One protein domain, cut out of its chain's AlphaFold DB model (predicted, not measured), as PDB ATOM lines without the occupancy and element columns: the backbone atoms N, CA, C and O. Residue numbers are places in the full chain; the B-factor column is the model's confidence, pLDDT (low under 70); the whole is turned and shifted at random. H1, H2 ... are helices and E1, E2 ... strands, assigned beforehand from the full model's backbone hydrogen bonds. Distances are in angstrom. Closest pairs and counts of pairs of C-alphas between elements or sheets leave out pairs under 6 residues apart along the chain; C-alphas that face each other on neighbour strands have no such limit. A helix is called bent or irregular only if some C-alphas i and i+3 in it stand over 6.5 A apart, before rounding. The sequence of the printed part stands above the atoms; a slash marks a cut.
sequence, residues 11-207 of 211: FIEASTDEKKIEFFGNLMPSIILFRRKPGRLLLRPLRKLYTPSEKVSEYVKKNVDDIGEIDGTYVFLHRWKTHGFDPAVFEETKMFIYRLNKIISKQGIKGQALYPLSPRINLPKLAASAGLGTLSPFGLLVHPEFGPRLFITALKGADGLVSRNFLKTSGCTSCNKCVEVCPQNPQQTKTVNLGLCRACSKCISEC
ATOM      1  N   PHE A  11     169.616 197.876 166.182       79.19
ATOM      2  CA  PHE A  11     170.134 197.171 167.355       79.19
ATOM      3  C   PHE A  11     171.541 197.651 167.682       79.19
ATOM      4  O   PHE A  11     172.474 197.427 166.917       79.19
ATOM      5  N   ILE A  12     171.693 198.265 168.853       79.69
ATOM      6  CA  ILE A  12     173.000 198.618 169.405       79.69
ATOM      7  C   ILE A  12     173.436 197.463 170.304       79.69
ATOM      8  O   ILE A  12     172.737 197.114 171.260       79.69
ATOM      9  N   GLU A  13     174.566 196.842 169.977       74.88
ATOM     10  CA  GLU A  13     175.099 195.691 170.708       74.88
ATOM     11  C   GLU A  13     175.452 196.039 172.163       74.88
ATOM     12  O   GLU A  13     175.807 197.171 172.488       74.88
ATOM     13  N   ALA A  14     175.338 195.058 173.066       68.44
ATOM     14  CA  ALA A  14     175.545 195.284 174.499       68.44
ATOM     15  C   ALA A  14     177.013 195.535 174.859       68.44
ATOM     16  O   ALA A  14     177.313 196.327 175.750       68.44
ATOM     17  N   SER A  15     177.921 194.826 174.196       69.12
ATOM     18  CA  SER A  15     179.364 194.984 174.309       69.12
ATOM     19  C   SER A  15     180.032 194.122 173.242       69.12
ATOM     20  O   SER A  15     179.520 193.053 172.927       69.12
ATOM     21  N   THR A  16     181.187 194.552 172.748       72.44
ATOM     22  CA  THR A  16     182.094 193.735 171.927       72.44
ATOM     23  C   THR A  16     183.249 193.147 172.750       72.44
ATOM     24  O   THR A  16     184.089 192.426 172.222       72.44
ATOM     25  N   ASP A  17     183.307 193.436 174.057       78.56
ATOM     26  CA  ASP A  17     184.358 192.967 174.961       78.56
ATOM     27  C   ASP A  17     184.086 191.521 175.406       78.56
ATOM     28  O   ASP A  17     183.225 191.262 176.257       78.56
ATOM     29  N   GLU A  18     184.850 190.573 174.850       76.25
ATOM     30  CA  GLU A  18     184.726 189.143 175.163       76.25
ATOM     31  C   GLU A  18     184.816 188.859 176.669       76.25
ATOM     32  O   GLU A  18     184.052 188.041 177.182       76.25
ATOM     33  N   LYS A  19     185.701 189.552 177.403       75.19
ATOM     34  CA  LYS A  19     185.919 189.295 178.836       75.19
ATOM     35  C   LYS A  19     184.707 189.707 179.660       75.19
ATOM     36  O   LYS A  19     184.332 189.002 180.598       75.19
ATOM     37  N   LYS A  20     184.069 190.830 179.310       71.81
ATOM     38  CA  LYS A  20     182.820 191.258 179.962       71.81
ATOM     39  C   LYS A  20     181.696 190.269 179.678       71.81
ATOM     40  O   LYS A  20     180.999 189.871 180.611       71.81
ATOM     41  N   ILE A  21     181.549 189.834 178.429       71.56
ATOM     42  CA  ILE A  21     180.527 188.850 178.052       71.56
ATOM     43  C   ILE A  21     180.747 187.531 178.805       71.56
ATOM     44  O   ILE A  21     179.802 187.000 179.388       71.56
ATOM     45  N   GLU A  22     181.986 187.037 178.886       68.50
ATOM     46  CA  GLU A  22     182.303 185.828 179.651       68.50
ATOM     47  C   GLU A  22     182.040 185.990 181.151       68.50
ATOM     48  O   GLU A  22     181.507 185.074 181.777       68.50
ATOM     49  N   PHE A  23     182.368 187.141 181.741       66.56
ATOM     50  CA  PHE A  23     182.111 187.412 183.156       66.56
ATOM     51  C   PHE A  23     180.611 187.364 183.479       66.56
ATOM     52  O   PHE A  23     180.185 186.624 184.375       66.56
ATOM     53  N   PHE A  24     179.795 188.105 182.725       65.38
ATOM     54  CA  PHE A  24     178.346 188.143 182.934       65.38
ATOM     55  C   PHE A  24     177.667 186.835 182.528       65.38
ATOM     56  O   PHE A  24     176.701 186.431 183.174       65.38
ATOM     57  N   GLY A  25     178.190 186.145 181.516       65.19
ATOM     58  CA  GLY A  25     177.660 184.871 181.053       65.19
ATOM     59  C   GLY A  25     178.010 183.701 181.969       65.19
ATOM     60  O   GLY A  25     177.171 182.842 182.203       65.19
ATOM     61  N   ASN A  26     179.210 183.649 182.548       67.88
ATOM     62  CA  ASN A  26     179.655 182.478 183.307       67.88
ATOM     63  C   ASN A  26     179.670 182.673 184.819       67.88
ATOM     64  O   ASN A  26     179.249 181.761 185.540       67.88
ATOM     65  N   LEU A  27     180.178 183.808 185.300       69.00
ATOM     66  CA  LEU A  27     180.439 184.002 186.725       69.00
ATOM     67  C   LEU A  27     179.179 184.446 187.468       69.00
ATOM     68  O   LEU A  27     178.855 183.893 188.520       69.00
ATOM     69  N   MET A  28     178.438 185.401 186.906       71.69
ATOM     70  CA  MET A  28     177.277 185.991 187.573       71.69
ATOM     71  C   MET A  28     176.161 184.960 187.861       71.69
ATOM     72  O   MET A  28     175.720 184.881 189.013       71.69
ATOM     73  N   PRO A  29     175.783 184.064 186.922       71.06
ATOM     74  CA  PRO A  29     174.829 182.988 187.205       71.06
ATOM     75  C   PRO A  29     175.313 182.009 188.282       71.06
ATOM     76  O   PRO A  29     174.529 181.582 189.131       71.06
ATOM     77  N   SER A  30     176.613 181.694 188.299       70.31
ATOM     78  CA  SER A  30     177.221 180.840 189.325       70.31
ATOM     79  C   SER A  30     177.171 181.485 190.722       70.31
ATOM     80  O   SER A  30     176.864 180.794 191.694       70.31
ATOM     81  N   ILE A  31     177.385 182.803 190.834       73.06
ATOM     82  CA  ILE A  31     177.226 183.545 192.100       73.06
ATOM     83  C   ILE A  31     175.760 183.522 192.560       73.06
ATOM     84  O   ILE A  31     175.482 183.252 193.730       73.06
ATOM     85  N   ILE A  32     174.806 183.754 191.651       74.19
ATOM     86  CA  ILE A  32     173.366 183.704 191.963       74.19
ATOM     87  C   ILE A  32     172.963 182.315 192.477       74.19
ATOM     88  O   ILE A  32     172.232 182.203 193.466       74.19
ATOM     89  N   LEU A  33     173.457 181.250 191.844       70.81
ATOM     90  CA  LEU A  33     173.213 179.875 192.281       70.81
ATOM     91  C   LEU A  33     173.792 179.571 193.646       70.81
ATOM     92  O   LEU A  33     173.116 178.925 194.444       70.81
ATOM     93  N   PHE A  34     175.010 180.034 193.920       72.38
ATOM     94  CA  PHE A  34     175.624 179.853 195.227       72.38
ATOM     95  C   PHE A  34     174.758 180.469 196.329       72.38
ATOM     96  O   PHE A  34     174.491 179.813 197.332       72.38
ATOM     97  N   ARG A  35     174.227 181.678 196.096       74.62
ATOM     98  CA  ARG A  35     173.332 182.357 197.049       74.62
ATOM     99  C   ARG A  35     171.991 181.643 197.222       74.62
ATOM    100  O   ARG A  35     171.451 181.644 198.320       74.62
ATOM    101  N   ARG A  36     171.439 181.043 196.160       75.38
ATOM    102  CA  ARG A  36     170.123 180.372 196.206       75.38
ATOM    103  C   ARG A  36     170.178 178.933 196.722       75.38
ATOM    104  O   ARG A  36     169.262 178.511 197.419       75.38
ATOM    105  N   LYS A  37     171.187 178.149 196.325       71.88
ATOM    106  CA  LYS A  37     171.330 176.714 196.640       71.88
ATOM    107  C   LYS A  37     172.818 176.320 196.752       71.88
ATOM    108  O   LYS A  37     173.339 175.663 195.843       71.88
ATOM    109  N   PRO A  38     173.503 176.642 197.866       69.06
ATOM    110  CA  PRO A  38     174.949 176.432 198.009       69.06
ATOM    111  C   PRO A  38     175.372 174.958 197.877       69.06
ATOM    112  O   PRO A  38     176.404 174.664 197.272       69.06
ATOM    113  N   GLY A  39     174.536 174.011 198.324       69.00
ATOM    114  CA  GLY A  39     174.801 172.568 198.205       69.00
ATOM    115  C   GLY A  39     174.984 172.066 196.766       69.00
ATOM    116  O   GLY A  39     175.788 171.167 196.522       69.00
ATOM    117  N   ARG A  40     174.319 172.683 195.774       66.19
ATOM    118  CA  ARG A  40     174.534 172.341 194.353       66.19
ATOM    119  C   ARG A  40     175.902 172.797 193.844       66.19
ATOM    120  O   ARG A  40     176.435 172.172 192.930       66.19
ATOM    121  N   LEU A  41     176.465 173.858 194.425       61.75
ATOM    122  CA  LEU A  41     177.791 174.352 194.061       61.75
ATOM    123  C   LEU A  41     178.901 173.516 194.716       61.75
ATOM    124  O   LEU A  41     179.896 173.218 194.062       61.75
ATOM    125  N   LEU A  42     178.696 173.075 195.963       64.94
ATOM    126  CA  LEU A  42     179.648 172.236 196.707       64.94
ATOM    127  C   LEU A  42     179.913 170.881 196.027       64.94
ATOM    128  O   LEU A  42     181.038 170.398 196.030       64.94
ATOM    129  N   LEU A  43     178.910 170.302 195.358       64.44
ATOM    130  CA  LEU A  43     179.050 169.040 194.614       64.44
ATOM    131  C   LEU A  43     179.632 169.212 193.196       64.44
ATOM    132  O   LEU A  43     179.827 168.232 192.469       64.44
ATOM    133  N   ARG A  44     179.904 170.447 192.758       65.00
ATOM    134  CA  ARG A  44     180.378 170.752 191.399       65.00
ATOM    135  C   ARG A  44     181.753 170.145 191.064       65.00
ATOM    136  O   ARG A  44     181.872 169.621 189.954       65.00
ATOM    137  N   PRO A  45     182.769 170.160 191.954       61.78
ATOM    138  CA  PRO A  45     184.067 169.535 191.678       61.78
ATOM    139  C   PRO A  45     183.925 168.024 191.463       61.78
ATOM    140  O   PRO A  45     184.410 167.491 190.467       61.78
ATOM    141  N   LEU A  46     183.148 167.358 192.324       63.41
ATOM    142  CA  LEU A  46     182.854 165.925 192.226       63.41
ATOM    143  C   LEU A  46     182.149 165.579 190.903       63.41
ATOM    144  O   LEU A  46     182.512 164.623 190.219       63.41
ATOM    145  N   ARG A  47     181.199 166.416 190.464       63.22
ATOM    146  CA  ARG A  47     180.505 166.246 189.175       63.22
ATOM    147  C   ARG A  47     181.400 166.445 187.945       63.22
ATOM    148  O   ARG A  47     181.062 165.887 186.899       63.22
ATOM    149  N   LYS A  48     182.487 167.224 188.036       62.62
ATOM    150  CA  LYS A  48     183.469 167.408 186.944       62.62
ATOM    151  C   LYS A  48     184.426 166.221 186.798       62.62
ATOM    152  O   LYS A  48     184.895 165.948 185.691       62.62
ATOM    153  N   LEU A  49     184.705 165.516 187.895       61.78
ATOM    154  CA  LEU A  49     185.544 164.313 187.886       61.78
ATOM    155  C   LEU A  49     184.852 163.163 187.142       61.78
ATOM    156  O   LEU A  49     185.490 162.446 186.369       61.78
ATOM    157  N   TYR A  50     183.530 163.064 187.277       68.56
ATOM    158  CA  TYR A  50     182.727 162.078 186.564       68.56
ATOM    159  C   TYR A  50     182.677 162.345 185.051       68.56
ATOM    160  O   TYR A  50     182.211 163.395 184.595       68.56
ATOM    161  N   THR A  51     183.128 161.362 184.271       68.94
ATOM    162  CA  THR A  51     182.922 161.307 182.815       68.94
ATOM    163  C   THR A  51     181.996 160.133 182.544       68.94
ATOM    164  O   THR A  51     182.387 159.019 182.891       68.94
ATOM    165  N   PRO A  52     180.809 160.347 181.957       72.88
ATOM    166  CA  PRO A  52     179.943 159.241 181.571       72.88
ATOM    167  C   PRO A  52     180.690 158.275 180.636       72.88
ATOM    168  O   PRO A  52     181.468 158.721 179.791       72.88
ATOM    169  N   SER A  53     180.473 156.970 180.798       75.31
ATOM    170  CA  SER A  53     180.960 155.923 179.881       75.31
ATOM    171  C   SER A  53     179.968 155.614 178.751       75.31
ATOM    172  O   SER A  53     180.187 154.695 177.970       75.31
ATOM    173  N   GLU A  54     178.858 156.352 178.710       79.62
ATOM    174  CA  GLU A  54     177.763 156.227 177.747       79.62
ATOM    175  C   GLU A  54     178.248 156.543 176.317       79.62
ATOM    176  O   GLU A  54     179.191 157.325 176.129       79.62
ATOM    177  N   LYS A  55     177.585 155.990 175.290       85.50
ATOM    178  CA  LYS A  55     177.839 156.405 173.899       85.50
ATOM    179  C   LYS A  55     177.407 157.863 173.702       85.50
ATOM    180  O   LYS A  55     176.463 158.335 174.332       85.50
ATOM    181  N   VAL A  56     178.062 158.577 172.783       87.38
ATOM    182  CA  VAL A  56     177.777 160.002 172.523       87.38
ATOM    183  C   VAL A  56     176.312 160.232 172.142       87.38
ATOM    184  O   VAL A  56     175.673 161.132 172.680       87.38
ATOM    185  N   SER A  57     175.759 159.389 171.269       85.69
ATOM    186  CA  SER A  57     174.364 159.480 170.829       85.69
ATOM    187  C   SER A  57     173.361 159.308 171.976       85.69
ATOM    188  O   SER A  57     172.378 160.044 172.049       85.69
ATOM    189  N   GLU A  58     173.622 158.381 172.900       88.19
ATOM    190  CA  GLU A  58     172.805 158.156 174.099       88.19
ATOM    191  C   GLU A  58     172.895 159.348 175.055       88.19
ATOM    192  O   GLU A  58     171.868 159.855 175.516       88.19
ATOM    193  N   TYR A  59     174.114 159.847 175.283       90.94
ATOM    194  CA  TYR A  59     174.356 161.002 176.139       90.94
ATOM    195  C   TYR A  59     173.635 162.251 175.618       90.94
ATOM    196  O   TYR A  59     172.962 162.944 176.381       90.94
ATOM    197  N   VAL A  60     173.718 162.519 174.314       91.19
ATOM    198  CA  VAL A  60     173.009 163.635 173.675       91.19
ATOM    199  C   VAL A  60     171.497 163.460 173.807       91.19
ATOM    200  O   VAL A  60     170.832 164.363 174.308       91.19
ATOM    201  N   LYS A  61     170.950 162.288 173.452       89.25
ATOM    202  CA  LYS A  61     169.500 162.022 173.495       89.25
ATOM    203  C   LYS A  61     168.893 162.216 174.890       89.25
ATOM    204  O   LYS A  61     167.730 162.583 175.002       89.25
ATOM    205  N   LYS A  62     169.660 161.943 175.946       90.94
ATOM    206  CA  LYS A  62     169.214 162.047 177.343       90.94
ATOM    207  C   LYS A  62     169.252 163.471 177.904       90.94
ATOM    208  O   LYS A  62     168.531 163.750 178.857       90.94
ATOM    209  N   ASN A  63     170.127 164.331 177.386       92.00
ATOM    210  CA  ASN A  63     170.452 165.616 178.020       92.00
ATOM    211  C   ASN A  63     170.079 166.836 177.168       92.00
ATOM    212  O   ASN A  63     170.394 167.949 177.573       92.00
ATOM    213  N   VAL A  64     169.480 166.641 175.995       93.81
ATOM    214  CA  VAL A  64     169.178 167.707 175.037       93.81
ATOM    215  C   VAL A  64     167.728 167.578 174.592       93.81
ATOM    216  O   VAL A  64     167.287 166.474 174.268       93.81
ATOM    217  N   ASP A  65     167.007 168.697 174.552       93.56
ATOM    218  CA  ASP A  65     165.606 168.728 174.124       93.56
ATOM    219  C   ASP A  65     165.484 168.718 172.596       93.56
ATOM    220  O   ASP A  65     164.651 167.997 172.052       93.56
ATOM    221  N   ASP A  66     166.353 169.455 171.894       93.25
ATOM    222  CA  ASP A  66     166.456 169.383 170.434       93.25
ATOM    223  C   ASP A  66     167.874 169.671 169.915       93.25
ATOM    224  O   ASP A  66     168.696 170.296 170.590       93.25
ATOM    225  N   ILE A  67     168.187 169.185 168.718       93.56
ATOM    226  CA  ILE A  67     169.521 169.238 168.120       93.56
ATOM    227  C   ILE A  67     169.437 169.557 166.632       93.56
ATOM    228  O   ILE A  67     168.582 169.025 165.931       93.56
ATOM    229  N   GLY A  68     170.364 170.388 166.165       92.31
ATOM    230  CA  GLY A  68     170.569 170.770 164.771       92.31
ATOM    231  C   GLY A  68     172.020 170.551 164.353       92.31
ATOM    232  O   GLY A  68     172.902 170.435 165.207       92.31
ATOM    233  N   GLU A  69     172.280 170.534 163.053       91.88
ATOM    234  CA  GLU A  69     173.633 170.528 162.498       91.88
ATOM    235  C   GLU A  69     173.714 171.510 161.330       91.88
ATOM    236  O   GLU A  69     172.755 171.683 160.576       91.88
ATOM    237  N   ILE A  70     174.841 172.210 161.250       90.69
ATOM    238  CA  ILE A  70     175.176 173.105 160.149       90.69
ATOM    239  C   ILE A  70     176.699 173.176 160.015       90.69
ATOM    240  O   ILE A  70     177.395 173.482 160.987       90.69
ATOM    241  N   ASP A  71     177.213 172.899 158.818       88.75
ATOM    242  CA  ASP A  71     178.636 172.988 158.459       88.75
ATOM    243  C   ASP A  71     179.582 172.311 159.476       88.75
ATOM    244  O   ASP A  71     180.557 172.911 159.951       88.75
ATOM    245  N   GLY A  72     179.267 171.081 159.891       88.44
ATOM    246  CA  GLY A  72     180.074 170.320 160.852       88.44
ATOM    247  C   GLY A  72     179.967 170.817 162.297       88.44
ATOM    248  O   GLY A  72     180.796 170.500 163.165       88.44
ATOM    249  N   THR A  73     178.964 171.652 162.576       91.62
ATOM    250  CA  THR A  73     178.693 172.202 163.904       91.62
ATOM    251  C   THR A  73     177.348 171.717 164.413       91.62
ATOM    252  O   THR A  73     176.292 172.104 163.915       91.62
ATOM    253  N   TYR A  74     177.389 170.911 165.471       93.81
ATOM    254  CA  TYR A  74     176.192 170.465 166.172       93.81
ATOM    255  C   TYR A  74     175.716 171.545 167.133       93.81
ATOM    256  O   TYR A  74     176.501 172.050 167.935       93.81
ATOM    257  N   VAL A  75     174.432 171.878 167.082       94.50
ATOM    258  CA  VAL A  75     173.783 172.868 167.946       94.50
ATOM    259  C   VAL A  75     172.771 172.155 168.829       94.50
ATOM    260  O   VAL A  75     171.939 171.411 168.327       94.50
ATOM    261  N   PHE A  76     172.826 172.383 170.137       95.31
ATOM    262  CA  PHE A  76     171.989 171.705 171.126       95.31
ATOM    263  C   PHE A  76     171.134 172.719 171.886       95.31
ATOM    264  O   PHE A  76     171.661 173.711 172.409       95.31
ATOM    265  N   LEU A  77     169.836 172.437 171.983       95.12
ATOM    266  CA  LEU A  77     168.851 173.226 172.712       95.12
ATOM    267  C   LEU A  77     168.501 172.576 174.050       95.12
ATOM    268  O   LEU A  77     168.253 171.374 174.130       95.12
ATOM    269  N   HIS A  78     168.448 173.407 175.086       95.00
ATOM    270  CA  HIS A  78     168.088 173.022 176.449       95.00
ATOM    271  C   HIS A  78     166.927 173.899 176.908       95.00
ATOM    272  O   HIS A  78     167.109 175.099 177.126       95.00
ATOM    273  N   ARG A  79     165.730 173.335 177.025       92.56
ATOM    274  CA  ARG A  79     164.510 174.036 177.435       92.56
ATOM    275  C   ARG A  79     164.562 174.344 178.928       92.56
ATOM    276  O   ARG A  79     164.860 173.477 179.748       92.56
ATOM    277  N   TRP A  80     164.148 175.548 179.314       89.44
ATOM    278  CA  TRP A  80     163.760 175.821 180.700       89.44
ATOM    279  C   TRP A  80     162.255 176.074 180.803       89.44
ATOM    280  O   TRP A  80     161.602 176.496 179.850       89.44
ATOM    281  N   LYS A  81     161.678 175.797 181.975       83.81
ATOM    282  CA  LYS A  81     160.216 175.835 182.183       83.81
ATOM    283  C   LYS A  81     159.730 177.075 182.932       83.81
ATOM    284  O   LYS A  81     158.536 177.341 182.966       83.81
ATOM    285  N   THR A  82     160.632 177.832 183.547       83.31
ATOM    286  CA  THR A  82     160.282 179.036 184.305       83.31
ATOM    287  C   THR A  82     160.050 180.243 183.395       83.31
ATOM    288  O   THR A  82     160.632 180.355 182.318       83.31
ATOM    289  N   HIS A  83     159.245 181.206 183.854       76.75
ATOM    290  CA  HIS A  83     159.022 182.463 183.126       76.75
ATOM    291  C   HIS A  83     160.265 183.373 183.090       76.75
ATOM    292  O   HIS A  83     160.424 184.171 182.176       76.75
ATOM    293  N   GLY A  84     161.169 183.248 184.067       76.56
ATOM    294  CA  GLY A  84     162.450 183.962 184.100       76.56
ATOM    295  C   GLY A  84     163.644 183.053 183.819       76.56
ATOM    296  O   GLY A  84     163.490 181.838 183.704       76.56
ATOM    297  N   PHE A  85     164.837 183.654 183.765       78.94
ATOM    298  CA  PHE A  85     166.114 182.937 183.695       78.94
ATOM    299  C   PHE A  85     166.193 181.845 184.772       78.94
ATOM    300  O   PHE A  85     166.034 182.144 185.961       78.94
ATOM    301  N   ASP A  86     166.466 180.605 184.355       84.56
ATOM    302  CA  ASP A  86     166.687 179.466 185.247       84.56
ATOM    303  C   ASP A  86     168.193 179.189 185.397       84.56
ATOM    304  O   ASP A  86     168.814 178.594 184.509       84.56
ATOM    305  N   PRO A  87     168.814 179.578 186.527       82.19
ATOM    306  CA  PRO A  87     170.235 179.344 186.726       82.19
ATOM    307  C   PRO A  87     170.587 177.848 186.786       82.19
ATOM    308  O   PRO A  87     171.703 177.464 186.443       82.19
ATOM    309  N   ALA A  88     169.668 176.982 187.226       83.19
ATOM    310  CA  ALA A  88     169.949 175.555 187.325       83.19
ATOM    311  C   ALA A  88     170.100 174.924 185.941       83.19
ATOM    312  O   ALA A  88     171.117 174.279 185.688       83.19
ATOM    313  N   VAL A  89     169.137 175.180 185.053       87.56
ATOM    314  CA  VAL A  89     169.191 174.710 183.661       87.56
ATOM    315  C   VAL A  89     170.409 175.307 182.953       87.56
ATOM    316  O   VAL A  89     171.092 174.611 182.205       87.56
ATOM    317  N   PHE A  90     170.760 176.562 183.256       88.69
ATOM    318  CA  PHE A  90     171.962 177.198 182.719       88.69
ATOM    319  C   PHE A  90     173.256 176.449 183.080       88.69
ATOM    320  O   PHE A  90     174.096 176.179 182.218       88.69
ATOM    321  N   GLU A  91     173.436 176.076 184.349       86.75
ATOM    322  CA  GLU A  91     174.619 175.308 184.756       86.75
ATOM    323  C   GLU A  91     174.580 173.858 184.271       86.75
ATOM    324  O   GLU A  91     175.630 173.306 183.940       86.75
ATOM    325  N   GLU A  92     173.405 173.237 184.190       87.62
ATOM    326  CA  GLU A  92     173.246 171.903 183.600       87.62
ATOM    327  C   GLU A  92     173.649 171.906 182.122       87.62
ATOM    328  O   GLU A  92     174.453 171.069 181.716       87.62
ATOM    329  N   THR A  93     173.235 172.926 181.370       92.12
ATOM    330  CA  THR A  93     173.626 173.153 179.971       92.12
ATOM    331  C   THR A  93     175.150 173.287 179.821       92.12
ATOM    332  O   THR A  93     175.770 172.659 178.959       92.12
ATOM    333  N   LYS A  94     175.801 174.065 180.699       90.94
ATOM    334  CA  LYS A  94     177.273 174.198 180.712       90.94
ATOM    335  C   LYS A  94     177.967 172.878 181.034       90.94
ATOM    336  O   LYS A  94     178.993 172.550 180.437       90.94
ATOM    337  N   MET A  95     177.428 172.123 181.988       89.12
ATOM    338  CA  MET A  95     177.970 170.818 182.360       89.12
ATOM    339  C   MET A  95     177.778 169.778 181.257       89.12
ATOM    340  O   MET A  95     178.671 168.950 181.075       89.12
ATOM    341  N   PHE A  96     176.666 169.835 180.526       93.25
ATOM    342  CA  PHE A  96     176.409 168.992 179.365       93.25
ATOM    343  C   PHE A  96     177.509 169.164 178.318       93.25
ATOM    344  O   PHE A  96     178.206 168.197 178.009       93.25
ATOM    345  N   ILE A  97     177.734 170.390 177.833       93.38
ATOM    346  CA  ILE A  97     178.693 170.606 176.743       93.38
ATOM    347  C   ILE A  97     180.137 170.325 177.187       93.38
ATOM    348  O   ILE A  97     180.918 169.744 176.435       93.38
ATOM    349  N   TYR A  98     180.476 170.629 178.447       91.38
ATOM    350  CA  TYR A  98     181.767 170.262 179.038       91.38
ATOM    351  C   TYR A  98     181.995 168.741 179.031       91.38
ATOM    352  O   TYR A  98     183.066 168.265 178.647       91.38
ATOM    353  N   ARG A  99     180.991 167.963 179.456       91.38
ATOM    354  CA  ARG A  99     181.075 166.496 179.496       91.38
ATOM    355  C   ARG A  99     181.088 165.893 178.104       91.38
ATOM    356  O   ARG A  99     181.906 165.010 177.867       91.38
ATOM    357  N   LEU A 100     180.254 166.394 177.198       92.25
ATOM    358  CA  LEU A 100     180.249 165.968 175.805       92.25
ATOM    359  C   LEU A 100     181.643 166.137 175.188       92.25
ATOM    360  O   LEU A 100     182.191 165.178 174.655       92.25
ATOM    361  N   ASN A 101     182.271 167.303 175.377       91.75
ATOM    362  CA  ASN A 101     183.624 167.560 174.887       91.75
ATOM    363  C   ASN A 101     184.661 166.571 175.450       91.75
ATOM    364  O   ASN A 101     185.582 166.154 174.750       91.75
ATOM    365  N   LYS A 102     184.505 166.156 176.712       90.12
ATOM    366  CA  LYS A 102     185.370 165.149 177.341       90.12
ATOM    367  C   LYS A 102     185.133 163.745 176.774       90.12
ATOM    368  O   LYS A 102     186.100 163.011 176.587       90.12
ATOM    369  N   ILE A 103     183.878 163.375 176.505       89.81
ATOM    370  CA  ILE A 103     183.515 162.074 175.920       89.81
ATOM    371  C   ILE A 103     184.101 161.950 174.509       89.81
ATOM    372  O   ILE A 103     184.803 160.982 174.237       89.81
ATOM    373  N   ILE A 104     183.890 162.945 173.643       90.00
ATOM    374  CA  ILE A 104     184.397 162.903 172.258       90.00
ATOM    375  C   ILE A 104     185.933 162.932 172.220       90.00
ATOM    376  O   ILE A 104     186.546 162.202 171.448       90.00
ATOM    377  N   SER A 105     186.569 163.690 173.126       89.19
ATOM    378  CA  SER A 105     188.032 163.768 173.205       89.19
ATOM    379  C   SER A 105     188.640 162.414 173.580       89.19
ATOM    380  O   SER A 105     189.670 162.028 173.036       89.19
ATOM    381  N   LYS A 106     187.984 161.649 174.468       88.12
ATOM    382  CA  LYS A 106     188.389 160.268 174.789       88.12
ATOM    383  C   LYS A 106     188.265 159.311 173.602       88.12
ATOM    384  O   LYS A 106     188.948 158.296 173.587       88.12
ATOM    385  N   GLN A 107     187.406 159.622 172.635       86.38
ATOM    386  CA  GLN A 107     187.221 158.846 171.407       86.38
ATOM    387  C   GLN A 107     188.162 159.302 170.280       86.38
ATOM    388  O   GLN A 107     188.039 158.831 169.156       86.38
ATOM    389  N   GLY A 108     189.096 160.224 170.557       87.31
ATOM    390  CA  GLY A 108     190.024 160.763 169.559       87.31
ATOM    391  C   GLY A 108     189.398 161.786 168.605       87.31
ATOM    392  O   GLY A 108     190.070 162.250 167.685       87.31
ATOM    393  N   ILE A 109     188.140 162.175 168.828       88.44
ATOM    394  CA  ILE A 109     187.446 163.181 168.023       88.44
ATOM    395  C   ILE A 109     187.868 164.564 168.520       88.44
ATOM    396  O   ILE A 109     187.700 164.901 169.697       88.44
ATOM    397  N   LYS A 110     188.406 165.387 167.619       87.31
ATOM    398  CA  LYS A 110     188.700 166.794 167.909       87.31
ATOM    399  C   LYS A 110     187.402 167.585 167.830       87.31
ATOM    400  O   LYS A 110     186.747 167.562 166.806       87.31
ATOM    401  N   GLY A 111     187.051 168.307 168.886       88.81
ATOM    402  CA  GLY A 111     185.878 169.174 168.885       88.81
ATOM    403  C   GLY A 111     186.109 170.429 169.712       88.81
ATOM    404  O   GLY A 111     186.923 170.440 170.638       88.81
ATOM    405  N   GLN A 112     185.398 171.499 169.364       91.00
ATOM    406  CA  GLN A 112     185.402 172.748 170.117       91.00
ATOM    407  C   GLN A 112     184.022 172.992 170.724       91.00
ATOM    408  O   GLN A 112     183.060 173.300 170.019       91.00
ATOM    409  N   ALA A 113     183.941 172.886 172.050       92.38
ATOM    410  CA  ALA A 113     182.755 173.247 172.813       92.38
ATOM    411  C   ALA A 113     182.495 174.760 172.780       92.38
ATOM    412  O   ALA A 113     183.359 175.566 173.130       92.38
ATOM    413  N   LEU A 114     181.265 175.125 172.433       92.12
ATOM    414  CA  LEU A 114     180.726 176.476 172.473       92.12
ATOM    415  C   LEU A 114     179.688 176.546 173.594       92.12
ATOM    416  O   LEU A 114     178.617 175.937 173.536       92.12
ATOM    417  N   TYR A 115     180.054 177.269 174.648       90.31
ATOM    418  CA  TYR A 115     179.239 177.436 175.845       90.31
ATOM    419  C   TYR A 115     178.115 178.453 175.617       90.31
ATOM    420  O   TYR A 115     178.233 179.300 174.725       90.31
ATOM    421  N   PRO A 116     177.046 178.421 176.437       86.81
ATOM    422  CA  PRO A 116     176.011 179.443 176.382       86.81
ATOM    423  C   PRO A 116     176.617 180.837 176.523       86.81
ATOM    424  O   PRO A 116     177.566 181.023 177.286       86.81
ATOM    425  N   LEU A 117     176.039 181.812 175.819       77.88
ATOM    426  CA  LEU A 117     176.508 183.203 175.831       77.88
ATOM    427  C   LEU A 117     177.972 183.355 175.365       77.88
ATOM    428  O   LEU A 117     178.674 184.253 175.822       77.88
ATOM    429  N   SER A 118     178.444 182.477 174.468       75.56
ATOM    430  CA  SER A 118     179.768 182.617 173.852       75.56
ATOM    431  C   SER A 118     179.887 183.974 173.140       75.56
ATOM    432  O   SER A 118     179.048 184.273 172.290       75.56
ATOM    433  N   PRO A 119     180.926 184.784 173.421       71.75
ATOM    434  CA  PRO A 119     181.103 186.075 172.755       71.75
ATOM    435  C   PRO A 119     181.549 185.949 171.296       71.75
ATOM    436  O   PRO A 119     181.406 186.886 170.522       71.75
ATOM    437  N   ARG A 120     182.092 184.788 170.913       77.44
ATOM    438  CA  ARG A 120     182.754 184.587 169.617       77.44
ATOM    439  C   ARG A 120     181.797 184.200 168.503       77.44
ATOM    440  O   ARG A 120     182.098 184.400 167.332       77.44
ATOM    441  N   ILE A 121     180.677 183.574 168.859       85.69
ATOM    442  CA  ILE A 121     179.720 183.015 167.908       85.69
ATOM    443  C   ILE A 121     178.314 183.382 168.357       85.69
ATOM    444  O   ILE A 121     177.909 183.114 169.487       85.69
ATOM    445  N   ASN A 122     177.535 183.938 167.431       88.56
ATOM    446  CA  ASN A 122     176.118 184.189 167.644       88.56
ATOM    447  C   ASN A 122     175.340 182.863 167.568       88.56
ATOM    448  O   ASN A 122     174.862 182.457 166.509       88.56
ATOM    449  N   LEU A 123     175.246 182.177 168.709       93.19
ATOM    450  CA  LEU A 123     174.558 180.891 168.833       93.19
ATOM    451  C   LEU A 123     173.082 180.928 168.388       93.19
ATOM    452  O   LEU A 123     172.667 179.978 167.728       93.19
ATOM    453  N   PRO A 124     172.289 181.989 168.658       93.00
ATOM    454  CA  PRO A 124     170.950 182.116 168.084       93.00
ATOM    455  C   PRO A 124     170.922 182.067 166.554       93.00
ATOM    456  O   PRO A 124     170.128 181.317 165.987       93.00
ATOM    457  N   LYS A 125     171.801 182.825 165.879       92.12
ATOM    458  CA  LYS A 125     171.910 182.793 164.409       92.12
ATOM    459  C   LYS A 125     172.311 181.404 163.917       92.12
ATOM    460  O   LYS A 125     171.697 180.901 162.985       92.12
ATOM    461  N   LEU A 126     173.288 180.777 164.572       93.62
ATOM    462  CA  LEU A 126     173.744 179.432 164.226       93.62
ATOM    463  C   LEU A 126     172.614 178.394 164.353       93.62
ATOM    464  O   LEU A 126     172.412 177.594 163.447       93.62
ATOM    465  N   ALA A 127     171.841 178.445 165.439       94.81
ATOM    466  CA  ALA A 127     170.705 177.555 165.658       94.81
ATOM    467  C   ALA A 127     169.586 177.754 164.624       94.81
ATOM    468  O   ALA A 127     169.004 176.779 164.154       94.81
ATOM    469  N   ALA A 128     169.311 179.004 164.236       93.50
ATOM    470  CA  ALA A 128     168.348 179.303 163.179       93.50
ATOM    471  C   ALA A 128     168.814 178.746 161.822       93.50
ATOM    472  O   ALA A 128     168.028 178.123 161.109       93.50
ATOM    473  N   SER A 129     170.101 178.899 161.489       93.31
ATOM    474  CA  SER A 129     170.691 178.297 160.284       93.31
ATOM    475  C   SER A 129     170.629 176.766 160.300       93.31
ATOM    476  O   SER A 129     170.390 176.165 159.257       93.31
ATOM    477  N   ALA A 130     170.756 176.151 161.480       92.81
ATOM    478  CA  ALA A 130     170.595 174.712 161.693       92.81
ATOM    479  C   ALA A 130     169.125 174.232 161.677       92.81
ATOM    480  O   ALA A 130     168.858 173.057 161.915       92.81
ATOM    481  N   GLY A 131     168.157 175.121 161.416       93.38
ATOM    482  CA  GLY A 131     166.741 174.767 161.266       93.38
ATOM    483  C   GLY A 131     165.950 174.632 162.571       93.38
ATOM    484  O   GLY A 131     164.781 174.250 162.526       93.38
ATOM    485  N   LEU A 132     166.537 175.000 163.713       94.69
ATOM    486  CA  LEU A 132     165.943 174.838 165.050       94.69
ATOM    487  C   LEU A 132     164.943 175.941 165.433       94.69
ATOM    488  O   LEU A 132     164.612 176.127 166.603       94.69
ATOM    489  N   GLY A 133     164.514 176.749 164.473       94.69
ATOM    490  CA  GLY A 133     163.618 177.867 164.712       94.69
ATOM    491  C   GLY A 133     163.986 179.093 163.894       94.69
ATOM    492  O   GLY A 133     164.835 179.067 163.003       94.69
ATOM    493  N   THR A 134     163.349 180.208 164.233       94.44
ATOM    494  CA  THR A 134     163.580 181.502 163.579       94.44
ATOM    495  C   THR A 134     163.910 182.578 164.600       94.44
ATOM    496  O   THR A 134     163.567 182.476 165.780       94.44
ATOM    497  N   LEU A 135     164.608 183.619 164.156       91.19
ATOM    498  CA  LEU A 135     164.980 184.731 165.022       91.19
ATOM    499  C   LEU A 135     163.774 185.635 165.286       91.19
ATOM    500  O   LEU A 135     163.018 185.983 164.380       91.19
ATOM    501  N   SER A 136     163.620 186.038 166.542       91.25
ATOM    502  CA  SER A 136     162.755 187.150 166.939       91.25
ATOM    503  C   SER A 136     163.349 188.495 166.501       91.25
ATOM    504  O   SER A 136     164.541 188.556 166.187       91.25
ATOM    505  N   PRO A 137     162.582 189.601 166.577       85.81
ATOM    506  CA  PRO A 137     163.130 190.937 166.361       85.81
ATOM    507  C   PRO A 137     164.383 191.214 167.202       85.81
ATOM    508  O   PRO A 137     165.333 191.772 166.687       85.81
ATOM    509  N   PHE A 138     164.447 190.742 168.453       85.50
ATOM    510  CA  PHE A 138     165.622 190.906 169.325       85.50
ATOM    511  C   PHE A 138     166.804 189.978 169.001       85.50
ATOM    512  O   PHE A 138     167.751 189.907 169.783       85.50
ATOM    513  N   GLY A 139     166.749 189.213 167.910       86.38
ATOM    514  CA  GLY A 139     167.798 188.260 167.547       86.38
ATOM    515  C   GLY A 139     167.880 187.028 168.456       86.38
ATOM    516  O   GLY A 139     168.831 186.260 168.351       86.38
ATOM    517  N   LEU A 140     166.898 186.814 169.340       90.56
ATOM    518  CA  LEU A 140     166.769 185.569 170.104       90.56
ATOM    519  C   LEU A 140     166.172 184.479 169.216       90.56
ATOM    520  O   LEU A 140     165.223 184.759 168.481       90.56
ATOM    521  N   LEU A 141     166.675 183.249 169.335       94.25
ATOM    522  CA  LEU A 141     166.056 182.082 168.713       94.25
ATOM    523  C   LEU A 141     164.682 181.841 169.343       94.25
ATOM    524  O   LEU A 141     164.551 181.821 170.567       94.25
ATOM    525  N   VAL A 142     163.676 181.631 168.504       95.44
ATOM    526  CA  VAL A 142     162.362 181.140 168.906       95.44
ATOM    527  C   VAL A 142     162.202 179.753 168.299       95.44
ATOM    528  O   VAL A 142     162.148 179.627 167.077       95.44
ATOM    529  N   HIS A 143     162.146 178.732 169.151       96.00
ATOM    530  CA  HIS A 143     161.824 177.358 168.763       96.00
ATOM    531  C   HIS A 143     160.293 177.196 168.691       96.00
ATOM    532  O   HIS A 143     159.609 177.755 169.554       96.00
ATOM    533  N   PRO A 144     159.720 176.449 167.728       94.00
ATOM    534  CA  PRO A 144     158.267 176.241 167.627       94.00
ATOM    535  C   PRO A 144     157.629 175.691 168.912       94.00
ATOM    536  O   PRO A 144     156.555 176.135 169.307       94.00
ATOM    537  N   GLU A 145     158.300 174.756 169.590       92.94
ATOM    538  CA  GLU A 145     157.757 174.084 170.780       92.94
ATOM    539  C   GLU A 145     158.141 174.781 172.095       92.94
ATOM    540  O   GLU A 145     157.414 174.718 173.081       92.94
ATOM    541  N   PHE A 146     159.295 175.454 172.141       92.50
ATOM    542  CA  PHE A 146     159.851 175.986 173.398       92.50
ATOM    543  C   PHE A 146     159.765 177.512 173.478       92.50
ATOM    544  O   PHE A 146     160.036 178.107 174.526       92.50
ATOM    545  N   GLY A 147     159.415 178.164 172.367       93.81
ATOM    546  CA  GLY A 147     159.534 179.603 172.234       93.81
ATOM    547  C   GLY A 147     160.986 180.053 172.439       93.81
ATOM    548  O   GLY A 147     161.915 179.349 172.038       93.81
ATOM    549  N   PRO A 148     161.207 181.213 173.079       93.75
ATOM    550  CA  PRO A 148     162.541 181.709 173.416       93.75
ATOM    551  C   PRO A 148     163.085 181.182 174.763       93.75
ATOM    552  O   PRO A 148     164.100 181.684 175.244       93.75
ATOM    553  N   ARG A 149     162.415 180.220 175.421       93.06
ATOM    554  CA  ARG A 149     162.761 179.717 176.771       93.06
ATOM    555  C   ARG A 149     163.757 178.560 176.710       93.06
ATOM    556  O   ARG A 149     163.472 177.437 177.127       93.06
ATOM    557  N   LEU A 150     164.923 178.840 176.140       93.25
ATOM    558  CA  LEU A 150     165.954 177.843 175.878       93.25
ATOM    559  C   LEU A 150     167.364 178.404 176.062       93.25
ATOM    560  O   LEU A 150     167.611 179.598 175.878       93.25
ATOM    561  N   PHE A 151     168.306 177.526 176.387       94.06
ATOM    562  CA  PHE A 151     169.733 177.776 176.233       94.06
ATOM    563  C   PHE A 151     170.266 177.043 175.011       94.06
ATOM    564  O   PHE A 151     169.797 175.962 174.657       94.06
ATOM    565  N   ILE A 152     171.274 177.644 174.384       94.69
ATOM    566  CA  ILE A 152     171.927 177.113 173.193       94.69
ATOM    567  C   ILE A 152     173.374 176.796 173.553       94.69
ATOM    568  O   ILE A 152     174.068 177.619 174.156       94.69
ATOM    569  N   THR A 153     173.824 175.611 173.165       95.81
ATOM    570  CA  THR A 153     175.244 175.229 173.127       95.81
ATOM    571  C   THR A 153     175.570 174.688 171.754       95.81
ATOM    572  O   THR A 153     174.665 174.329 171.004       95.81
ATOM    573  N   ALA A 154     176.849 174.618 171.417       94.75
ATOM    574  CA  ALA A 154     177.259 173.982 170.179       94.75
ATOM    575  C   ALA A 154     178.598 173.258 170.319       94.75
ATOM    576  O   ALA A 154     179.368 173.512 171.246       94.75
ATOM    577  N   LEU A 155     178.861 172.340 169.399       94.00
ATOM    578  CA  LEU A 155     180.106 171.602 169.279       94.00
ATOM    579  C   LEU A 155     180.556 171.645 167.821       94.00
ATOM    580  O   LEU A 155     179.899 171.075 166.952       94.00
ATOM    581  N   LYS A 156     181.674 172.321 167.565       92.31
ATOM    582  CA  LYS A 156     182.249 172.459 166.224       92.31
ATOM    583  C   LYS A 156     183.285 171.370 165.941       92.31
ATOM    584  O   LYS A 156     184.081 171.060 166.829       92.31
ATOM    585  N   GLY A 157     183.321 170.885 164.698       85.75
ATOM    586  CA  GLY A 157     184.365 169.993 164.175       85.75
ATOM    587  C   GLY A 157     184.146 168.521 164.504       85.75
ATOM    588  O   GLY A 157     185.100 167.754 164.528       85.75
ATOM    589  N   ALA A 158     182.907 168.142 164.805       77.62
ATOM    590  CA  ALA A 158     182.573 166.805 165.272       77.62
ATOM    591  C   ALA A 158     181.714 166.051 164.250       77.62
ATOM    592  O   ALA A 158     180.724 165.435 164.618       77.62
ATOM    593  N   ASP A 159     182.060 166.153 162.969       73.81
ATOM    594  CA  ASP A 159     181.259 165.668 161.842       73.81
ATOM    595  C   ASP A 159     180.773 164.224 162.041       73.81
ATOM    596  O   ASP A 159     181.528 163.336 162.444       73.81
ATOM    597  N   GLY A 160     179.486 163.987 161.781       70.19
ATOM    598  CA  GLY A 160     178.878 162.663 161.925       70.19
ATOM    599  C   GLY A 160     178.604 162.216 163.369       70.19
ATOM    600  O   GLY A 160     178.239 161.058 163.570       70.19
ATOM    601  N   LEU A 161     178.732 163.097 164.375       73.75
ATOM    602  CA  LEU A 161     178.482 162.776 165.791       73.75
ATOM    603  C   LEU A 161     177.101 162.152 166.044       73.75
ATOM    604  O   LEU A 161     176.944 161.260 166.881       73.75
ATOM    605  N   VAL A 162     176.083 162.693 165.375       72.25
ATOM    606  CA  VAL A 162     174.682 162.303 165.533       72.25
ATOM    607  C   VAL A 162     174.008 162.366 164.170       72.25
ATOM    608  O   VAL A 162     174.034 163.401 163.509       72.25
ATOM    609  N   SER A 163     173.373 161.266 163.769       62.91
ATOM    610  CA  SER A 163     172.546 161.212 162.565       62.91
ATOM    611  C   SER A 163     171.102 161.568 162.921       62.91
ATOM    612  O   SER A 163     170.414 160.785 163.582       62.91
ATOM    613  N   ARG A 164     170.632 162.744 162.499       67.38
ATOM    614  CA  ARG A 164     169.211 163.122 162.514       67.38
ATOM    615  C   ARG A 164     168.863 163.852 161.223       67.38
ATOM    616  O   ARG A 164     169.669 164.607 160.698       67.38
ATOM    617  N   ASN A 165     167.637 163.647 160.751       64.44
ATOM    618  CA  ASN A 165     167.061 164.480 159.704       64.44
ATOM    619  C   ASN A 165     166.584 165.782 160.348       64.44
ATOM    620  O   ASN A 165     165.589 165.788 161.073       64.44
ATOM    621  N   PHE A 166     167.318 166.867 160.115       68.88
ATOM    622  CA  PHE A 166     166.978 168.186 160.634       68.88
ATOM    623  C   PHE A 166     165.939 168.836 159.721       68.88
ATOM    624  O   PHE A 166     166.231 169.219 158.588       68.88
ATOM    625  N   LEU A 167     164.699 168.924 160.195       71.06
ATOM    626  CA  LEU A 167     163.649 169.655 159.495       71.06
ATOM    627  C   LEU A 167     163.721 171.126 159.889       71.06
ATOM    628  O   LEU A 167     163.791 171.455 161.070       71.06
ATOM    629  N   LYS A 168     163.665 172.019 158.898       73.88
ATOM    630  CA  LYS A 168     163.551 173.454 159.167       73.88
ATOM    631  C   LYS A 168     162.209 173.736 159.821       73.88
ATOM    632  O   LYS A 168     161.163 173.471 159.230       73.88
ATOM    633  N   THR A 169     162.250 174.326 161.006       78.56
ATOM    634  CA  THR A 169     161.052 174.723 161.738       78.56
ATOM    635  C   THR A 169     160.963 176.240 161.877       78.56
ATOM    636  O   THR A 169     161.953 176.932 162.116       78.56
ATOM    637  N   SER A 170     159.759 176.787 161.705       84.44
ATOM    638  CA  SER A 170     159.477 178.196 161.986       84.44
ATOM    639  C   SER A 170     159.024 178.352 163.433       84.44
ATOM    640  O   SER A 170     158.075 177.681 163.833       84.44
ATOM    641  N   GLY A 171     159.642 179.253 164.198       90.19
ATOM    642  CA  GLY A 171     159.204 179.536 165.568       90.19
ATOM    643  C   GLY A 171     158.572 180.913 165.735       90.19
ATOM    644  O   GLY A 171     157.407 181.017 166.098       90.19
ATOM    645  N   CYS A 172     159.315 181.991 165.477       91.12
ATOM    646  CA  CYS A 172     158.793 183.348 165.614       91.12
ATOM    647  C   CYS A 172     157.659 183.613 164.613       91.12
ATOM    648  O   CYS A 172     157.826 183.434 163.410       91.12
ATOM    649  N   THR A 173     156.527 184.107 165.118       91.00
ATOM    650  CA  THR A 173     155.323 184.437 164.335       91.00
ATOM    651  C   THR A 173     155.257 185.901 163.894       91.00
ATOM    652  O   THR A 173     154.238 186.342 163.367       91.00
ATOM    653  N   SER A 174     156.306 186.688 164.155       89.50
ATOM    654  CA  SER A 174     156.341 188.130 163.871       89.50
ATOM    655  C   SER A 174     155.186 188.924 164.508       89.50
ATOM    656  O   SER A 174     154.778 189.964 163.996       89.50
ATOM    657  N   CYS A 175     154.674 188.464 165.657       92.25
ATOM    658  CA  CYS A 175     153.583 189.121 166.388       92.25
ATOM    659  C   CYS A 175     153.982 190.433 167.085       92.25
ATOM    660  O   CYS A 175     153.114 191.148 167.563       92.25
ATOM    661  N   ASN A 176     155.282 190.738 167.186       90.62
ATOM    662  CA  ASN A 176     155.841 191.931 167.841       90.62
ATOM    663  C   ASN A 176     155.522 192.111 169.339       90.62
ATOM    664  O   ASN A 176     155.940 193.109 169.926       90.62
ATOM    665  N   LYS A 177     154.921 191.122 170.013       93.69
ATOM    666  CA  LYS A 177     154.627 191.186 171.455       93.69
ATOM    667  C   LYS A 177     155.858 191.502 172.310       93.69
ATOM    668  O   LYS A 177     155.797 192.293 173.243       93.69
ATOM    669  N   CYS A 178     157.013 190.935 171.960       92.31
ATOM    670  CA  CYS A 178     158.269 191.206 172.656       92.31
ATOM    671  C   CYS A 178     158.679 192.690 172.577       92.31
ATOM    672  O   CYS A 178     159.246 193.222 173.532       92.31
ATOM    673  N   VAL A 179     158.422 193.340 171.438       91.25
ATOM    674  CA  VAL A 179     158.733 194.753 171.186       91.25
ATOM    675  C   VAL A 179     157.817 195.641 172.029       91.25
ATOM    676  O   VAL A 179     158.305 196.576 172.657       91.25
ATOM    677  N   GLU A 180     156.523 195.316 172.087       93.12
ATOM    678  CA  GLU A 180     155.511 196.039 172.876       93.12
ATOM    679  C   GLU A 180     155.845 196.080 174.369       93.12
ATOM    680  O   GLU A 180     155.709 197.114 175.016       93.12
ATOM    681  N   VAL A 181     156.307 194.959 174.925       94.38
ATOM    682  CA  VAL A 181     156.548 194.832 176.374       94.38
ATOM    683  C   VAL A 181     157.943 195.296 176.804       94.38
ATOM    684  O   VAL A 181     158.259 195.292 178.000       94.38
ATOM    685  N   CYS A 182     158.807 195.667 175.852       92.94
ATOM    686  CA  CYS A 182     160.174 196.083 176.136       92.94
ATOM    687  C   CYS A 182     160.200 197.470 176.808       92.94
ATOM    688  O   CYS A 182     159.741 198.443 176.209       92.94
ATOM    689  N   PRO A 183     160.821 197.621 177.998       93.56
ATOM    690  CA  PRO A 183     160.898 198.912 178.692       93.56
ATOM    691  C   PRO A 183     161.630 200.027 177.930       93.56
ATOM    692  O   PRO A 183     161.515 201.185 178.312       93.56
ATOM    693  N   GLN A 184     162.400 199.695 176.889       92.56
ATOM    694  CA  GLN A 184     163.074 200.683 176.033       92.56
ATOM    695  C   GLN A 184     162.153 201.294 174.967       92.56
ATOM    696  O   GLN A 184     162.578 202.183 174.236       92.56
ATOM    697  N   ASN A 185     160.911 200.811 174.866       91.00
ATOM    698  CA  ASN A 185     159.887 201.288 173.940       91.00
ATOM    699  C   ASN A 185     160.347 201.420 172.466       91.00
ATOM    700  O   ASN A 185     160.204 202.482 171.847       91.00
ATOM    701  N   PRO A 186     160.874 200.335 171.863       89.56
ATOM    702  CA  PRO A 186     161.393 200.366 170.495       89.56
ATOM    703  C   PRO A 186     160.348 200.737 169.438       89.56
ATOM    704  O   PRO A 186     160.710 201.168 168.345       89.56
ATOM    705  N   GLN A 187     159.050 200.620 169.733       87.12
ATOM    706  CA  GLN A 187     157.997 201.053 168.810       87.12
ATOM    707  C   GLN A 187     158.088 202.546 168.475       87.12
ATOM    708  O   GLN A 187     157.890 202.905 167.308       87.12
ATOM    709  N   GLN A 188     158.434 203.370 169.471       88.25
ATOM    710  CA  GLN A 188     158.601 204.817 169.337       88.25
ATOM    711  C   GLN A 188     160.016 205.185 168.890       88.25
ATOM    712  O   GLN A 188     160.181 205.949 167.947       88.25
ATOM    713  N   THR A 189     161.041 204.613 169.527       88.25
ATOM    714  CA  THR A 189     162.443 205.017 169.308       88.25
ATOM    715  C   THR A 189     163.089 204.376 168.080       88.25
ATOM    716  O   THR A 189     164.184 204.776 167.686       88.25
ATOM    717  N   LYS A 190     162.467 203.328 167.519       88.06
ATOM    718  CA  LYS A 190     163.031 202.452 166.472       88.06
ATOM    719  C   LYS A 190     164.401 201.859 166.817       88.06
ATOM    720  O   LYS A 190     165.070 201.313 165.946       88.06
ATOM    721  N   THR A 191     164.797 201.919 168.085       86.81
ATOM    722  CA  THR A 191     166.133 201.548 168.544       86.81
ATOM    723  C   THR A 191     166.024 200.642 169.758       86.81
ATOM    724  O   THR A 191     165.253 200.905 170.682       86.81
ATOM    725  N   VAL A 192     166.826 199.582 169.773       84.19
ATOM    726  CA  VAL A 192     167.026 198.721 170.938       84.19
ATOM    727  C   VAL A 192     168.500 198.762 171.293       84.19
ATOM    728  O   VAL A 192     169.343 198.289 170.534       84.19
ATOM    729  N   ASN A 193     168.816 199.293 172.470       87.88
ATOM    730  CA  ASN A 193     170.170 199.259 172.999       87.88
ATOM    731  C   ASN A 193     170.307 198.066 173.942       87.88
ATOM    732  O   ASN A 193     169.843 198.100 175.084       87.88
ATOM    733  N   LEU A 194     170.953 196.999 173.476       82.50
ATOM    734  CA  LEU A 194     171.138 195.786 174.267       82.50
ATOM    735  C   LEU A 194     171.988 196.044 175.525       82.50
ATOM    736  O   LEU A 194     171.800 195.354 176.524       82.50
ATOM    737  N   GLY A 195     172.837 197.077 175.529       82.12
ATOM    738  CA  GLY A 195     173.595 197.519 176.705       82.12
ATOM    739  C   GLY A 195     172.721 198.146 177.796       82.12
ATOM    740  O   GLY A 195     173.081 198.131 178.968       82.12
ATOM    741  N   LEU A 196     171.527 198.628 177.435       85.38
ATOM    742  CA  LEU A 196     170.505 199.111 178.371       85.38
ATOM    743  C   LEU A 196     169.470 198.026 178.716       85.38
ATOM    744  O   LEU A 196     168.427 198.317 179.319       85.38
ATOM    745  N   CYS A 197     169.682 196.777 178.286       86.06
ATOM    746  CA  CYS A 197     168.773 195.684 178.606       86.06
ATOM    747  C   CYS A 197     168.805 195.413 180.115       86.06
ATOM    748  O   CYS A 197     169.827 195.033 180.678       86.06
ATOM    749  N   ARG A 198     167.653 195.545 180.783       85.75
ATOM    750  CA  ARG A 198     167.527 195.318 182.236       85.75
ATOM    751  C   ARG A 198     167.429 193.837 182.631       85.75
ATOM    752  O   ARG A 198     167.036 193.546 183.754       85.75
ATOM    753  N   ALA A 199     167.659 192.909 181.697       83.56
ATOM    754  CA  ALA A 199     167.475 191.463 181.882       83.56
ATOM    755  C   ALA A 199     166.115 191.067 182.517       83.56
ATOM    756  O   ALA A 199     165.993 190.058 183.205       83.56
ATOM    757  N   CYS A 200     165.061 191.855 182.273       88.25
ATOM    758  CA  CYS A 200     163.772 191.718 182.965       88.25
ATOM    759  C   CYS A 200     162.917 190.520 182.512       88.25
ATOM    760  O   CYS A 200     161.859 190.281 183.082       88.25
ATOM    761  N   SER A 201     163.341 189.793 181.473       89.38
ATOM    762  CA  SER A 201     162.665 188.615 180.903       89.38
ATOM    763  C   SER A 201     161.241 188.824 180.359       89.38
ATOM    764  O   SER A 201     160.691 187.884 179.801       89.38
ATOM    765  N   LYS A 202     160.657 190.034 180.405       91.50
ATOM    766  CA  LYS A 202     159.293 190.305 179.897       91.50
ATOM    767  C   LYS A 202     159.068 189.816 178.465       91.50
ATOM    768  O   LYS A 202     158.070 189.168 178.190       91.50
ATOM    769  N   CYS A 203     160.016 190.074 177.564       91.56
ATOM    770  CA  CYS A 203     159.935 189.634 176.168       91.56
ATOM    771  C   CYS A 203     159.890 188.105 176.008       91.56
ATOM    772  O   CYS A 203     159.287 187.618 175.057       91.56
ATOM    773  N   ILE A 204     160.515 187.365 176.927       91.88
ATOM    774  CA  ILE A 204     160.506 185.901 176.960       91.88
ATOM    775  C   ILE A 204     159.199 185.413 177.586       91.88
ATOM    776  O   ILE A 204     158.571 184.520 177.027       91.88
ATOM    777  N   SER A 205     158.766 185.998 178.705       90.81
ATOM    778  CA  SER A 205     157.536 185.609 179.410       90.81
ATOM    779  C   SER A 205     156.279 185.803 178.567       90.81
ATOM    780  O   SER A 205     155.389 184.964 178.600       90.81
ATOM    781  N   GLU A 206     156.227 186.893 177.806       92.94
ATOM    782  CA  GLU A 206     155.061 187.309 177.019       92.94
ATOM    783  C   GLU A 206     155.062 186.719 175.602       92.94
ATOM    784  O   GLU A 206     154.149 186.971 174.818       92.94
ATOM    785  N   CYS A 207     156.105 185.972 175.221       93.12
ATOM    786  CA  CYS A 207     156.167 185.364 173.898       93.12
ATOM    787  C   CYS A 207     155.133 184.230 173.789       93.12
ATOM    788  O   CYS A 207     155.277 183.250 174.525       93.12
TER     789      CYS A 207
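Overview. This is residues 11 to 207 of the 211 residues of the protein "4Fe-4S ferredoxin-type domain-containing protein" of Candidatus Schekmanbacteria bacterium RBG_16_38_11 (UniProt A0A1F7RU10). A twisted sheet of four strands has the long helix H5 packed along one face and the short helix H6 crossing the other, while H1b, H2 and H3 arch over the side of H5 away from the sheet. At one end of the longest axis is a small lobe of short elements and loops, H7, H8, E5 and H9, where residues 11 to 12 pair with E5. The printed part has 197 residues with nine named helices and five named strands, in the order H1 H2 H3 H4 E1 E2 H5 E3 H6 E4 H7 H8 E5 H9. The sheet runs E1, E2, E4, E3, all antiparallel, and the class is mixed, helices and strands. The whole is compact, with a radius of gyration of the C-alphas of 17.2 A and spans of 54 by 41 by 30 A.

Arrangement. Begin at E1, residues 66 to 70, and E2, residues 73 to 79, a hairpin in which N 68 and O 75 are 2.9 A apart, within hydrogen-bond range. On the other side of E2 look for E4, residues 150 to 156, with N 76 and O 153 at 2.8 A. Next comes the edge strand E3, residues 112 to 114, with N 114 and O 154 at 2.8 A. H5, residues 87 to 106, is on one face at a height of 8.6 A over the sheet, over E4 and along the strands at 15 degrees on the local plane; its closest C-alphas to E4 are those of Ile 97 and Thr 153, 6.8 A. H6, residues 123 to 129, is on the opposite face at a height of 8.2 A, only just over E2, on which 3 of its 7 C-alphas fall, and across the strands at 69 degrees on the local plane. These are three layers, helices on both faces of a sheet. E2, H5 and E3 form a split strand-helix-strand unit, two strands running the same way with E4 between them, and its crossover is right-handed. H4, residues 56 to 63, only grazes the sheet with residues 60 to 63; it touches H5 at residues 96 to 104 alone, closest at the C-alphas of Asn 63 and Phe 96, 7.0 A, with a shallow tilt of 7 degrees, opposite ways. H1, residues 18 to 36, was assigned as one helix by its hydrogen bonds but is bent, with C-alphas 25 and 28 6.6 A apart; its arms H1a, residues 18 to 25, and H1b, residues 28 to 36, stand at a shallow tilt of 21 degrees. H1b touches H5 at residues 87 to 91 alone, closest at the C-alphas of Pro 29 and Pro 87, 5.9 A, with a steep tilt of 61 degrees, while H1a touches no helix. H2, residues 38 to 42, touches H1b only at the corner, at the C-alphas of Phe 34 and Leu 41, 6.0 A. H3, residues 44 to 49, is close to H5 but not clearly touching, with the C-alphas of Lys 48 and Arg 99 7.9 A apart. H7, residues 177 to 180, touches H9, residues 202 to 205, with the closest C-alphas those of Cys 178 and Cys 203, 4.2 A apart. H8, residues 186 to 189, touches H7 only at the corner, at the C-alphas of Val 179 and Pro 186, 6.2 A. E5, residues 191 to 193, pairs with no named strand. Every O i to N i+4 pair is within hydrogen-bond range in H1a, H1b, H2, H3, H4, H5 and H6; H7, H8 and H9 are too short for such a pair.

Along the chain. Find C-alpha 18 at (184.726, 189.143, 175.163), where H1a begins; it is 10.1 A long, and H1b is 12.5 A. H5 starts at C-alpha 87, (170.235, 179.344, 186.726), and runs 28.9 A to C-alpha 106. E2 and E4 each measure 19.7 A and E1 14.0 A, while H4 is 10.7 A, H6 9.7 A and H3 9.0 A. E3, E5 and H2 are 6.4 A each; H7 is 5.1 A, H8 4.9 A and H9 5.0 A, the last ending at C-alpha 205, (157.536, 185.609, 179.410).

Size, cuts and confidence. The two C-alphas farthest apart are those of Ser 53 and Gln 188, 54.8 A. The printed part has no cut. Two links are long, residues 130 to 149 from H6 to E4 and residues 157 to 176 from E4 to H7. In the model, pLDDT is under 70 at residues 14 to 15, 22 to 27, 38 to 51 and 163 to 166, and the mean of the printed part is 84.2.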